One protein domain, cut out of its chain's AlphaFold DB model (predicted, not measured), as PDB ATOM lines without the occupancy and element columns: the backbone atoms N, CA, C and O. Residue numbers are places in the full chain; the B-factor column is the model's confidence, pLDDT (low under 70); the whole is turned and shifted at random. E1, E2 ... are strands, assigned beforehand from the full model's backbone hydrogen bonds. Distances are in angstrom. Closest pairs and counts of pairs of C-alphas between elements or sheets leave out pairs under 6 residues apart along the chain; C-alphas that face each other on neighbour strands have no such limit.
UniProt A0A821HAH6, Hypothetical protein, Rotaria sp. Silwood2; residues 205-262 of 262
ATOM      1  N   ARG A 205      95.075 114.949  14.457       98.06
ATOM      2  CA  ARG A 205      93.664 114.752  14.770       98.06
ATOM      3  C   ARG A 205      93.117 115.901  15.622       98.06
ATOM      4  O   ARG A 205      93.819 116.460  16.475       98.06
ATOM      5  N   ASN A 206      91.869 116.270  15.358       97.75
ATOM      6  CA  ASN A 206      91.159 117.355  16.025       97.75
ATOM      7  C   ASN A 206      90.552 116.894  17.357       97.75
ATOM      8  O   ASN A 206      90.668 115.743  17.769       97.75
ATOM      9  N   TYR A 207      89.918 117.824  18.067       97.31
ATOM     10  CA  TYR A 207      89.238 117.538  19.323       97.31
ATOM     11  C   TYR A 207      88.159 116.455  19.143       97.31
ATOM     12  O   TYR A 207      87.385 116.502  18.193       97.31
ATOM     13  N   THR A 208      88.092 115.499  20.073       96.56
ATOM     14  CA  THR A 208      87.223 114.298  20.087       96.56
ATOM     15  C   THR A 208      87.517 113.202  19.062       96.56
ATOM     16  O   THR A 208      86.963 112.105  19.200       96.56
ATOM     17  N   ASP A 209      88.418 113.434  18.105       97.12
ATOM     18  CA  ASP A 209      88.835 112.388  17.173       97.12
ATOM     19  C   ASP A 209      89.480 111.223  17.945       97.12
ATOM     20  O   ASP A 209      90.198 111.459  18.925       97.12
ATOM     21  N   PRO A 210      89.244 109.962  17.535       96.94
ATOM     22  CA  PRO A 210      89.890 108.814  18.161       96.94
ATOM     23  C   PRO A 210      91.409 108.920  18.011       96.94
ATOM     24  O   PRO A 210      91.872 109.503  17.039       96.94
ATOM     25  N   CYS A 211      92.197 108.336  18.908       97.69
ATOM     26  CA  CYS A 211      93.664 108.346  18.815       97.69
ATOM     27  C   CYS A 211      94.282 107.105  19.465       97.69
ATOM     28  O   CYS A 211      93.632 106.444  20.274       97.69
ATOM     29  N   SER A 212      95.541 106.808  19.141       97.25
ATOM     30  CA  SER A 212      96.324 105.759  19.823       97.25
ATOM     31  C   SER A 212      97.424 106.351  20.704       97.25
ATOM     32  O   SER A 212      97.669 105.854  21.803       97.25
ATOM     33  N   THR A 213      98.070 107.429  20.251       96.94
ATOM     34  CA  THR A 213      99.101 108.155  21.006       96.94
ATOM     35  C   THR A 213      98.876 109.667  20.966       96.94
ATOM     36  O   THR A 213      98.196 110.199  20.089       96.94
ATOM     37  N   THR A 214      99.465 110.394  21.921       97.25
ATOM     38  CA  THR A 214      99.358 111.863  21.996       97.25
ATOM     39  C   THR A 214      99.932 112.571  20.772       97.25
ATOM     40  O   THR A 214      99.409 113.613  20.392       97.25
ATOM     41  N   THR A 215     100.947 112.003  20.114       96.62
ATOM     42  CA  THR A 215     101.556 112.612  18.921       96.62
ATOM     43  C   THR A 215     100.581 112.719  17.753       96.62
ATOM     44  O   THR A 215     100.773 113.580  16.899       96.62
ATOM     45  N   GLU A 216      99.535 111.881  17.728       97.94
ATOM     46  CA  GLU A 216      98.467 111.939  16.724       97.94
ATOM     47  C   GLU A 216      97.567 113.164  16.896       97.94
ATOM     48  O   GLU A 216      96.918 113.576  15.942       97.94
ATOM     49  N   CYS A 217      97.501 113.746  18.092       98.19
ATOM     50  CA  CYS A 217      96.642 114.880  18.402       98.19
ATOM     51  C   CYS A 217      97.347 116.209  18.111       98.19
ATOM     52  O   CYS A 217      98.577 116.290  18.093       98.19
ATOM     53  N   ARG A 218      96.568 117.285  17.923       97.25
ATOM     54  CA  ARG A 218      97.081 118.667  17.844       97.25
ATOM     55  C   ARG A 218      97.642 119.128  19.199       97.25
ATOM     56  O   ARG A 218      97.007 119.874  19.938       97.25
ATOM     57  N   ASP A 219      98.837 118.651  19.514       94.44
ATOM     58  CA  ASP A 219      99.596 118.858  20.756       94.44
ATOM     59  C   ASP A 219     100.392 120.177  20.796       94.44
ATOM     60  O   ASP A 219     101.026 120.493  21.801       94.44
ATOM     61  N   PHE A 220     100.348 120.971  19.728       93.12
ATOM     62  CA  PHE A 220     101.033 122.255  19.632       93.12
ATOM     63  C   PHE A 220     100.200 123.405  20.210       93.12
ATOM     64  O   PHE A 220      98.967 123.393  20.195       93.12
ATOM     65  N   SER A 221     100.889 124.444  20.682       90.62
ATOM     66  CA  SER A 221     100.262 125.673  21.177       90.62
ATOM     67  C   SER A 221      99.554 126.431  20.042       90.62
ATOM     68  O   SER A 221     100.112 126.526  18.946       90.62
ATOM     69  N   PRO A 222      98.348 126.990  20.267       92.62
ATOM     70  CA  PRO A 222      97.620 127.067  21.542       92.62
ATOM     71  C   PRO A 222      96.728 125.853  21.855       92.62
ATOM     72  O   PRO A 222      96.106 125.821  22.913       92.62
ATOM     73  N   VAL A 223      96.645 124.865  20.962       93.44
ATOM     74  CA  VAL A 223      95.652 123.786  21.031       93.44
ATOM     75  C   VAL A 223      95.924 122.825  22.193       93.44
ATOM     76  O   VAL A 223      95.045 122.650  23.030       93.44
ATOM     77  N   ASN A 224      97.141 122.278  22.293       94.31
ATOM     78  CA  ASN A 224      97.612 121.425  23.397       94.31
ATOM     79  C   ASN A 224      96.707 120.204  23.724       94.31
ATOM     80  O   ASN A 224      96.426 119.932  24.896       94.31
ATOM     81  N   LEU A 225      96.239 119.466  22.708       97.38
ATOM     82  CA  LEU A 225      95.493 118.209  22.894       97.38
ATOM     83  C   LEU A 225      96.410 117.051  23.315       97.38
ATOM     84  O   LEU A 225      97.559 116.967  22.890       97.38
ATOM     85  N   ILE A 226      95.860 116.114  24.089       97.75
ATOM     86  CA  ILE A 226      96.495 114.847  24.467       97.75
ATOM     87  C   ILE A 226      95.584 113.659  24.152       97.75
ATOM     88  O   ILE A 226      94.359 113.792  24.150       97.75
ATOM     89  N   CYS A 227      96.169 112.484  23.919       98.06
ATOM     90  CA  CYS A 227      95.394 111.266  23.705       98.06
ATOM     91  C   CYS A 227      95.037 110.618  25.047       98.06
ATOM     92  O   CYS A 227      95.919 110.188  25.791       98.06
ATOM     93  N   ARG A 228      93.745 110.561  25.382       97.31
ATOM     94  CA  ARG A 228      93.251 110.037  26.669       97.31
ATOM     95  C   ARG A 228      91.856 109.443  26.533       97.31
ATOM     96  O   ARG A 228      91.154 109.702  25.562       97.31
ATOM     97  N   TYR A 229      91.428 108.668  27.526       97.25
ATOM     98  CA  TYR A 229      90.077 108.113  27.530       97.25
ATOM     99  C   TYR A 229      89.023 109.216  27.661       97.25
ATOM    100  O   TYR A 229      89.063 110.018  28.602       97.25
ATOM    101  N   GLY A 230      88.076 109.221  26.724       93.25
ATOM    102  CA  GLY A 230      86.881 110.052  26.787       93.25
ATOM    103  C   GLY A 230      85.894 109.595  27.858       93.25
ATOM    104  O   GLY A 230      86.010 108.516  28.446       93.25
ATOM    105  N   THR A 231      84.899 110.441  28.117       90.56
ATOM    106  CA  THR A 231      83.808 110.167  29.067       90.56
ATOM    107  C   THR A 231      82.637 109.410  28.436       90.56
ATOM    108  O   THR A 231      81.724 109.000  29.152       90.56
ATOM    109  N   THR A 232      82.655 109.204  27.117       86.19
ATOM    110  CA  THR A 232      81.650 108.427  26.385       86.19
ATOM    111  C   THR A 232      81.731 106.934  26.738       86.19
ATOM    112  O   THR A 232      82.778 106.422  27.137       86.19
ATOM    113  N   VAL A 233      80.599 106.227  26.639       83.94
ATOM    114  CA  VAL A 233      80.497 104.777  26.873       83.94
ATOM    115  C   VAL A 233      80.151 104.100  25.540       83.94
ATOM    116  O   VAL A 233      79.121 104.454  24.965       83.94
ATOM    117  N   PRO A 234      80.952 103.135  25.042       89.19
ATOM    118  CA  PRO A 234      82.177 102.593  25.638       89.19
ATOM    119  C   PRO A 234      83.340 103.597  25.620       89.19
ATOM    120  O   PRO A 234      83.448 104.418  24.714       89.19
ATOM    121  N   ARG A 235      84.225 103.511  26.624       91.31
ATOM    122  CA  ARG A 235      85.404 104.383  26.706       91.31
ATOM    123  C   ARG A 235      86.343 104.099  25.537       91.31
ATOM    124  O   ARG A 235      86.799 102.969  25.380       91.31
ATOM    125  N   ALA A 236      86.676 105.136  24.779       95.69
ATOM    126  CA  ALA A 236      87.674 105.105  23.715       95.69
ATOM    127  C   ALA A 236      88.735 106.190  23.950       95.69
ATOM    128  O   ALA A 236      88.462 107.197  24.608       95.69
ATOM    129  N   LEU A 237      89.948 105.969  23.439       97.75
ATOM    130  CA  LEU A 237      90.991 106.991  23.407       97.75
ATOM    131  C   LEU A 237      90.620 108.058  22.375       97.75
ATOM    132  O   LEU A 237      90.308 107.731  21.230       97.75
ATOM    133  N   GLN A 238      90.636 109.317  22.801       97.81
ATOM    134  CA  GLN A 238      90.288 110.484  22.000       97.81
ATOM    135  C   GLN A 238      91.265 111.631  22.267       97.81
ATOM    136  O   GLN A 238      91.839 111.742  23.355       97.81
ATOM    137  N   CYS A 239      91.422 112.508  21.281       98.19
ATOM    138  CA  CYS A 239      92.170 113.746  21.426       98.19
ATOM    139  C   CYS A 239      91.361 114.749  22.249       98.19
ATOM    140  O   CYS A 239      90.368 115.311  21.785       98.19
ATOM    141  N   LEU A 240      91.778 114.963  23.493       97.69
ATOM    142  CA  LEU A 240      91.073 115.787  24.470       97.69
ATOM    143  C   LEU A 240      92.047 116.731  25.180       97.69
ATOM    144  O   LEU A 240      93.262 116.550  25.139       97.69
ATOM    145  N   CYS A 241      91.510 117.738  25.860       97.31
ATOM    146  CA  CYS A 241      92.307 118.600  26.724       97.31
ATOM    147  C   CYS A 241      92.873 117.830  27.930       97.31
ATOM    148  O   CYS A 241      92.332 116.808  28.369       97.31
ATOM    149  N   ASN A 242      93.976 118.331  28.486       95.38
ATOM    150  CA  ASN A 242      94.524 117.818  29.741       95.38
ATOM    151  C   ASN A 242      93.528 118.020  30.908       95.38
ATOM    152  O   ASN A 242      92.630 118.847  30.821       95.38
ATOM    153  N   ASP A 243      93.689 117.298  32.022       92.75
ATOM    154  CA  ASP A 243      92.784 117.339  33.189       92.75
ATOM    155  C   ASP A 243      92.637 118.729  33.831       92.75
ATOM    156  O   ASP A 243      91.691 118.989  34.571       92.75
ATOM    157  N   THR A 244      93.568 119.638  33.550       93.75
ATOM    158  CA  THR A 244      93.567 121.014  34.056       93.75
ATOM    159  C   THR A 244      93.023 122.036  33.053       93.75
ATOM    160  O   THR A 244      93.071 123.239  33.327       93.75
ATOM    161  N   SER A 245      92.564 121.605  31.877       95.00
ATOM    162  CA  SER A 245      92.065 122.484  30.817       95.00
ATOM    163  C   SER A 245      90.727 122.018  30.243       95.00
ATOM    164  O   SER A 245      90.318 120.871  30.400       95.00
ATOM    165  N   TYR A 246      90.018 122.940  29.596       94.56
ATOM    166  CA  TYR A 246      88.764 122.677  28.895       94.56
ATOM    167  C   TYR A 246      88.865 123.151  27.446       94.56
ATOM    168  O   TYR A 246      89.651 124.048  27.136       94.56
ATOM    169  N   TRP A 247      88.091 122.531  26.559       96.75
ATOM    170  CA  TRP A 247      88.034 122.912  25.152       96.75
ATOM    171  C   TRP A 247      87.145 124.141  24.972       96.75
ATOM    172  O   TRP A 247      85.983 124.115  25.371       96.75
ATOM    173  N   GLU A 248      87.685 125.197  24.367       96.62
ATOM    174  CA  GLU A 248      86.927 126.389  23.994       96.62
ATOM    175  C   GLU A 248      86.726 126.415  22.476       96.62
ATOM    176  O   GLU A 248      87.669 126.631  21.709       96.62
ATOM    177  N   GLU A 249      85.485 126.194  22.040       94.75
ATOM    178  CA  GLU A 249      85.140 126.033  20.626       94.75
ATOM    179  C   GLU A 249      85.387 127.314  19.819       94.75
ATOM    180  O   GLU A 249      85.839 127.240  18.676       94.75
ATOM    181  N   CYS A 250      85.188 128.494  20.415       94.94
ATOM    182  CA  CYS A 250      85.395 129.764  19.717       94.94
ATOM    183  C   CYS A 250      86.860 130.016  19.329       94.94
ATOM    184  O   CYS A 250      87.115 130.648  18.306       94.94
ATOM    185  N   VAL A 251      87.821 129.537  20.126       95.19
ATOM    186  CA  VAL A 251      89.259 129.716  19.848       95.19
ATOM    187  C   VAL A 251      89.942 128.438  19.365       95.19
ATOM    188  O   VAL A 251      91.122 128.481  19.023       95.19
ATOM    189  N   GLN A 252      89.211 127.318  19.327       96.12
ATOM    190  CA  GLN A 252      89.712 126.000  18.931       96.12
ATOM    191  C   GLN A 252      90.985 125.611  19.709       96.12
ATOM    192  O   GLN A 252      91.992 125.204  19.122       96.12
ATOM    193  N   ALA A 253      90.955 125.784  21.038       96.62
ATOM    194  CA  ALA A 253      92.105 125.564  21.913       96.62
ATOM    195  C   ALA A 253      91.720 125.082  23.320       96.62
ATOM    196  O   ALA A 253      90.622 125.356  23.811       96.62
ATOM    197  N   CYS A 254      92.652 124.404  23.996       96.00
ATOM    198  CA  CYS A 254      92.505 124.039  25.400       96.00
ATOM    199  C   CYS A 254      92.920 125.191  26.321       96.00
ATOM    200  O   CYS A 254      94.094 125.556  26.391       96.00
ATOM    201  N   LEU A 255      91.969 125.728  27.085       95.38
ATOM    202  CA  LEU A 255      92.198 126.810  28.042       95.38
ATOM    203  C   LEU A 255      92.304 126.259  29.467       95.38
ATOM    204  O   LEU A 255      91.502 125.426  29.886       95.38
ATOM    205  N   THR A 256      93.288 126.718  30.242       93.56
ATOM    206  CA  THR A 256      93.397 126.361  31.665       93.56
ATOM    207  C   THR A 256      92.254 126.987  32.451       93.56
ATOM    208  O   THR A 256      92.035 128.199  32.364       93.56
ATOM    209  N   SER A 257      91.560 126.192  33.263       84.06
ATOM    210  CA  SER A 257      90.534 126.716  34.160       84.06
ATOM    211  C   SER A 257      91.172 127.704  35.142       84.06
ATOM    212  O   SER A 257      92.117 127.383  35.867       84.06
ATOM    213  N   LYS A 258      90.679 128.951  35.166       75.19
ATOM    214  CA  LYS A 258      91.071 129.901  36.212       75.19
ATOM    215  C   LYS A 258      90.636 129.284  37.535       75.19
ATOM    216  O   LYS A 258      89.438 129.141  37.764       75.19
ATOM    217  N   LYS A 259      91.586 128.910  38.402       62.28
ATOM    218  CA  LYS A 259      91.269 128.578  39.796       62.28
ATOM    219  C   LYS A 259      90.465 129.750  40.350       62.28
ATOM    220  O   LYS A 259      91.014 130.843  40.494       62.28
ATOM    221  N   SER A 260      89.178 129.536  40.620       56.22
ATOM    222  CA  SER A 260      88.411 130.468  41.435       56.22
ATOM    223  C   SER A 260      89.154 130.548  42.763       56.22
ATOM    224  O   SER A 260      89.288 129.535  43.452       56.22
ATOM    225  N   LYS A 261      89.756 131.704  43.061       49.19
ATOM    226  CA  LYS A 261      90.257 131.989  44.404       49.19
ATOM    227  C   LYS A 261      89.013 132.060  45.286       49.19
ATOM    228  O   LYS A 261      88.338 133.085  45.278       49.19
ATOM    229  N   ASN A 262      88.682 130.945  45.929       46.06
ATOM    230  CA  ASN A 262      87.788 130.945  47.081       46.06
ATOM    231  C   ASN A 262      88.519 131.549  48.278       46.06
ATOM    232  O   ASN A 262      89.742 131.293  48.397       46.06
TER     233      ASN A 262
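This is residues 205 to 262 of the 262 residues of the protein "Hypothetical protein" of Rotaria sp. Silwood2 (UniProt A0A821HAH6). With little regular structure, this domain is two small strand hairpins, E1 with E2 and E3 with E4, one after the other, beside a long looping stretch, residues 205 to 225. Residues 257 to 262 run off beyond E4 as a tail. The 58 printed residues hold four named strands, E1 to E4, and no named helix; both two-stranded sheets are antiparallel. The class is all strand, with 16 residues in named elements; the whole is compact, radius of gyration of the C-alphas 11.7 A, spans 36 by 25 by 18 A.

E1, residues 226 to 229, begins at C-alpha (96.495, 114.847, 24.467) and measures 9.8 A; E2, 237 to 240, 8.9 A; E3, 245 to 248, 9.4 A. E4, 253 to 256, measures 9.9 A and ends at C-alpha (93.397, 126.361, 31.665).

In hairpin E1 and E2, at 133 degrees, N 226 and O 240 are 2.8 A apart. In hairpin E3 and E4, at 140 degrees, N 246 and O 255 are 2.9 A apart. E1 is apart from E3 and E4; E2 and E4 are only just apart, closest 8.4 A.

The printed part has no cut and no long link. Residues 259 to 262 have pLDDT under 70.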